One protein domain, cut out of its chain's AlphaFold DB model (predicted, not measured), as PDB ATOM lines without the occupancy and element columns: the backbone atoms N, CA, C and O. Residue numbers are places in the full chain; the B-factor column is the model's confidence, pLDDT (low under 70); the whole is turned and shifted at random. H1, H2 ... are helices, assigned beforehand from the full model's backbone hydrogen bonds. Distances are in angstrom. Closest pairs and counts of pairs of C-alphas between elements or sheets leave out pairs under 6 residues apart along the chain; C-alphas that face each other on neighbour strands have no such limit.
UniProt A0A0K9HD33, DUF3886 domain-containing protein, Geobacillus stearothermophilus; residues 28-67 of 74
ATOM      1  N   ALA A  28     314.283 241.529 200.954       93.81
ATOM      2  CA  ALA A  28     315.688 241.594 200.565       93.81
ATOM      3  C   ALA A  28     316.447 242.682 201.343       93.81
ATOM      4  O   ALA A  28     317.502 242.409 201.920       93.81
ATOM      5  N   LYS A  29     315.879 243.894 201.442       93.88
ATOM      6  CA  LYS A  29     316.467 244.985 202.238       93.88
ATOM      7  C   LYS A  29     316.549 244.639 203.722       93.88
ATOM      8  O   LYS A  29     317.540 244.965 204.372       93.88
ATOM      9  N   LEU A  30     315.534 243.977 204.273       95.06
ATOM     10  CA  LEU A  30     315.537 243.567 205.676       95.06
ATOM     11  C   LEU A  30     316.650 242.551 205.960       95.06
ATOM     12  O   LEU A  30     317.351 242.672 206.965       95.06
ATOM     13  N   LEU A  31     316.837 241.568 205.077       94.31
ATOM     14  CA  LEU A  31     317.903 240.573 205.198       94.31
ATOM     15  C   LEU A  31     319.293 241.201 205.073       94.31
ATOM     16  O   LEU A  31     320.182 240.865 205.856       94.31
ATOM     17  N   GLU A  32     319.476 242.136 204.142       93.88
ATOM     18  CA  GLU A  32     320.723 242.892 203.993       93.88
ATOM     19  C   GLU A  32     321.067 243.652 205.281       93.88
ATOM     20  O   GLU A  32     322.169 243.514 205.813       93.88
ATOM     21  N   LYS A  33     320.100 244.387 205.846       92.81
ATOM     22  CA  LYS A  33     320.305 245.137 207.094       92.81
ATOM     23  C   LYS A  33     320.595 244.227 208.283       92.81
ATOM     24  O   LYS A  33     321.469 244.549 209.080       92.81
ATOM     25  N   LYS A  34     319.920 243.078 208.386       90.69
ATOM     26  CA  LYS A  34     320.206 242.078 209.429       90.69
ATOM     27  C   LYS A  34     321.630 241.536 209.327       90.69
ATOM     28  O   LYS A  34     322.293 241.402 210.348       90.69
ATOM     29  N   ARG A  35     322.111 241.249 208.113       89.69
ATOM     30  CA  ARG A  35     323.493 240.793 207.893       89.69
ATOM     31  C   ARG A  35     324.509 241.865 208.275       89.69
ATOM     32  O   ARG A  35     325.440 241.561 209.008       89.69
ATOM     33  N   ALA A  36     324.290 243.106 207.843       89.06
ATOM     34  CA  ALA A  36     325.163 244.224 208.190       89.06
ATOM     35  C   ALA A  36     325.239 244.447 209.710       89.06
ATOM     36  O   ALA A  36     326.322 244.637 210.255       89.06
ATOM     37  N   LEU A  37     324.100 244.362 210.405       86.25
ATOM     38  CA  LEU A  37     324.052 244.508 211.859       86.25
ATOM     39  C   LEU A  37     324.774 243.358 212.576       86.25
ATOM     40  O   LEU A  37     325.531 243.602 213.510       86.25
ATOM     41  N   ALA A  38     324.584 242.119 212.115       86.06
ATOM     42  CA  ALA A  38     325.265 240.957 212.679       86.06
ATOM     43  C   ALA A  38     326.793 241.044 212.510       86.06
ATOM     44  O   ALA A  38     327.536 240.674 213.418       86.06
ATOM     45  N   GLU A  39     327.271 241.560 211.375       81.56
ATOM     46  CA  GLU A  39     328.702 241.773 211.146       81.56
ATOM     47  C   GLU A  39     329.263 242.899 212.031       81.56
ATOM     48  O   GLU A  39     330.355 242.764 212.586       81.56
ATOM     49  N   GLU A  40     328.510 243.984 212.229       73.19
ATOM     50  CA  GLU A  40     328.908 245.060 213.141       73.19
ATOM     51  C   GLU A  40     328.958 244.581 214.602       73.19
ATOM     52  O   GLU A  40     329.934 244.850 215.305       73.19
ATOM     53  N   GLU A  41     327.961 243.820 215.060       72.38
ATOM     54  CA  GLU A  41     327.977 243.218 216.397       72.38
ATOM     55  C   GLU A  41     329.141 242.239 216.574       72.38
ATOM     56  O   GLU A  41     329.790 242.251 217.620       72.38
ATOM     57  N   ALA A  42     329.451 241.421 215.564       72.94
ATOM     58  CA  ALA A  42     330.594 240.512 215.615       72.94
ATOM     59  C   ALA A  42     331.919 241.279 215.757       72.94
ATOM     60  O   ALA A  42     332.763 240.911 216.575       72.94
ATOM     61  N   ARG A  43     332.080 242.391 215.026       69.06
ATOM     62  CA  ARG A  43     333.258 243.265 215.150       69.06
ATOM     63  C   ARG A  43     333.341 243.933 216.522       69.06
ATOM     64  O   ARG A  43     334.427 244.002 217.091       69.06
ATOM     65  N   ARG A  44     332.212 244.382 217.082       67.00
ATOM     66  CA  ARG A  44     332.175 244.957 218.438       67.00
ATOM     67  C   ARG A  44     332.546 243.928 219.503       67.00
ATOM     68  O   ARG A  44     333.363 244.237 220.362       67.00
ATOM     69  N   ARG A  45     332.018 242.703 219.417       63.88
ATOM     70  CA  ARG A  45     332.342 241.626 220.369       63.88
ATOM     71  C   ARG A  45     333.812 241.221 220.299       63.88
ATOM     72  O   ARG A  45     334.433 241.077 221.343       63.88
ATOM     73  N   ALA A  46     334.386 241.121 219.100       65.12
ATOM     74  CA  ALA A  46     335.810 240.827 218.944       65.12
ATOM     75  C   ALA A  46     336.706 241.927 219.548       65.12
ATOM     76  O   ALA A  46     337.706 241.623 220.197       65.12
ATOM     77  N   ALA A  47     336.335 243.200 219.382       62.16
ATOM     78  CA  ALA A  47     337.068 244.317 219.974       62.16
ATOM     79  C   ALA A  47     336.942 244.363 221.509       62.16
ATOM     80  O   ALA A  47     337.917 244.658 222.200       62.16
ATOM     81  N   GLU A  48     335.763 244.056 222.054       61.12
ATOM     82  CA  GLU A  48     335.540 244.029 223.504       61.12
ATOM     83  C   GLU A  48     336.234 242.827 224.167       61.12
ATOM     84  O   GLU A  48     336.805 242.955 225.250       61.12
ATOM     85  N   GLU A  49     336.266 241.671 223.501       59.72
ATOM     86  CA  GLU A  49     336.975 240.482 223.982       59.72
ATOM     87  C   GLU A  49     338.500 240.672 223.962       59.72
ATOM     88  O   GLU A  49     339.177 240.258 224.902       59.72
ATOM     89  N   ALA A  50     339.044 241.360 222.952       60.91
ATOM     90  CA  ALA A  50     340.461 241.726 222.924       60.91
ATOM     91  C   ALA A  50     340.833 242.647 224.098       60.91
ATOM     92  O   ALA A  50     341.815 242.386 224.790       60.91
ATOM     93  N   ARG A  51     340.000 243.655 224.389       60.22
ATOM     94  CA  ARG A  51     340.219 244.556 225.530       60.22
ATOM     95  C   ARG A  51     340.132 243.844 226.872       60.22
ATOM     96  O   ARG A  51     340.991 244.046 227.720       60.22
ATOM     97  N   ARG A  52     339.152 242.953 227.056       61.19
ATOM     98  CA  ARG A  52     339.059 242.160 228.292       61.19
ATOM     99  C   ARG A  52     340.254 241.239 228.489       61.19
ATOM    100  O   ARG A  52     340.669 241.035 229.623       61.19
ATOM    101  N   ARG A  53     340.798 240.674 227.409       61.09
ATOM    102  CA  ARG A  53     342.006 239.847 227.490       61.09
ATOM    103  C   ARG A  53     343.222 240.679 227.882       61.09
ATOM    104  O   ARG A  53     343.979 240.217 228.717       61.09
ATOM    105  N   GLU A  54     343.383 241.891 227.356       60.34
ATOM    106  CA  GLU A  54     344.455 242.807 227.781       60.34
ATOM    107  C   GLU A  54     344.305 243.256 229.243       60.34
ATOM    108  O   GLU A  54     345.289 243.272 229.975       60.34
ATOM    109  N   GLU A  55     343.084 243.551 229.698       61.47
ATOM    110  CA  GLU A  55     342.800 243.946 231.089       61.47
ATOM    111  C   GLU A  55     343.008 242.805 232.103       61.47
ATOM    112  O   GLU A  55     343.262 243.064 233.277       61.47
ATOM    113  N   GLN A  56     342.897 241.546 231.665       60.94
ATOM    114  CA  GLN A  56     343.107 240.360 232.504       60.94
ATOM    115  C   GLN A  56     344.533 239.804 232.444       60.94
ATOM    116  O   GLN A  56     344.835 238.881 233.204       60.94
ATOM    117  N   LYS A  57     345.412 240.340 231.586       72.31
ATOM    118  CA  LYS A  57     346.821 239.938 231.590       72.31
ATOM    119  C   LYS A  57     347.444 240.315 232.923       72.31
ATOM    120  O   LYS A  57     347.334 241.447 233.398       72.31
ATOM    121  N   SER A  58     348.111 239.347 233.536       68.31
ATOM    122  CA  SER A  58     348.863 239.613 234.753       68.31
ATOM    123  C   SER A  58     350.060 240.520 234.439       68.31
ATOM    124  O   SER A  58     350.607 240.498 233.338       68.31
ATOM    125  N   PHE A  59     350.508 241.315 235.417       65.38
ATOM    126  CA  PHE A  59     351.692 242.172 235.255       65.38
ATOM    127  C   PHE A  59     352.934 241.377 234.816       65.38
ATOM    128  O   PHE A  59     353.761 241.903 234.084       65.38
ATOM    129  N   ALA A  60     353.045 240.110 235.228       63.47
ATOM    130  CA  ALA A  60     354.123 239.218 234.810       63.47
ATOM    131  C   ALA A  60     354.070 238.907 233.306       63.47
ATOM    132  O   ALA A  60     355.091 239.006 232.640       63.47
ATOM    133  N   GLU A  61     352.890 238.618 232.754       68.06
ATOM    134  CA  GLU A  61     352.725 238.369 231.315       68.06
ATOM    135  C   GLU A  61     352.930 239.641 230.489       68.06
ATOM    136  O   GLU A  61     353.576 239.596 229.448       68.06
ATOM    137  N   LEU A  62     352.453 240.795 230.972       70.62
ATOM    138  CA  LEU A  62     352.723 242.091 230.333       70.62
ATOM    139  C   LEU A  62     354.218 242.439 230.342       70.62
ATOM    140  O   LEU A  62     354.708 243.099 229.427       70.62
ATOM    141  N   LEU A  63     354.940 242.018 231.382       68.38
ATOM    142  CA  LEU A  63     356.379 242.228 231.513       68.38
ATOM    143  C   LEU A  63     357.190 241.233 230.676       68.38
ATOM    144  O   LEU A  63     358.258 241.601 230.211       68.38
ATOM    145  N   GLU A  64     356.696 240.010 230.473       73.12
ATOM    146  CA  GLU A  64     357.295 239.014 229.573       73.12
ATOM    147  C   GLU A  64     357.041 239.329 228.091       73.12
ATOM    148  O   GLU A  64     357.925 239.120 227.263       73.12
ATOM    149  N   GLU A  65     355.863 239.858 227.744       67.44
ATOM    150  CA  GLU A  65     355.556 240.341 226.387       67.44
ATOM    151  C   GLU A  65     356.293 241.644 226.040       67.44
ATOM    152  O   GLU A  65     356.459 241.974 224.865       67.44
ATOM    153  N   SER A  66     356.731 242.396 227.048       70.06
ATOM    154  CA  SER A  66     357.535 243.600 226.873       70.06
ATOM    155  C   SER A  66     359.022 243.246 226.915       70.06
ATOM    156  O   SER A  66     359.468 242.487 227.765       70.06
ATOM    157  N   GLU A  67     359.855 243.859 226.073       69.19
ATOM    158  CA  GLU A  67     361.324 243.707 226.136       69.19
ATOM    159  C   GLU A  67     361.951 244.405 227.372       69.19
ATOM    160  O   GLU A  67     363.135 244.762 227.395       69.19
TER     161      GLU A  67
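What this domain is: This is residues 28 to 67 of the 74 residues of the protein "DUF3886 domain-containing protein" of Geobacillus stearothermophilus (UniProt A0A0K9HD33). One long, nearly straight helix, H1, makes most of the length, and after a two-residue turn a short helix, H2, sets off in another direction, like the foot of an L. The printed part has 40 residues with two named helices, H1 then H2, and no named strand; the class is all helix. It is extended, with a radius of gyration of the C-alphas of 16.8 A and spans of 52 by 16 by 6 A.

Where its parts are: H1, residues 28 to 56, begins at C-alpha 28 (315.688, 241.594, 200.565) and measures 42.1 A from first to last C-alpha. H2, residues 59 to 65, ends at C-alpha 65 (355.556, 240.341, 226.387).

How they stand to each other: A tight link of 2 residues joins H1 to H2, and the two helices are apart. Residues 28 to 53 of H1 stand free, as do residues 55 to 61, of which 59 to 61 belong to H2. In H1 and H2 every O i to N i+4 pair is within hydrogen-bond range.

The domain as a whole: The C-alphas farthest apart, those of Ala 28 and Glu 67, are 52.4 A apart. The printed part has no cut. Its mean pLDDT is 73.4, and 21 residues are under 70, among them residues 43 to 56.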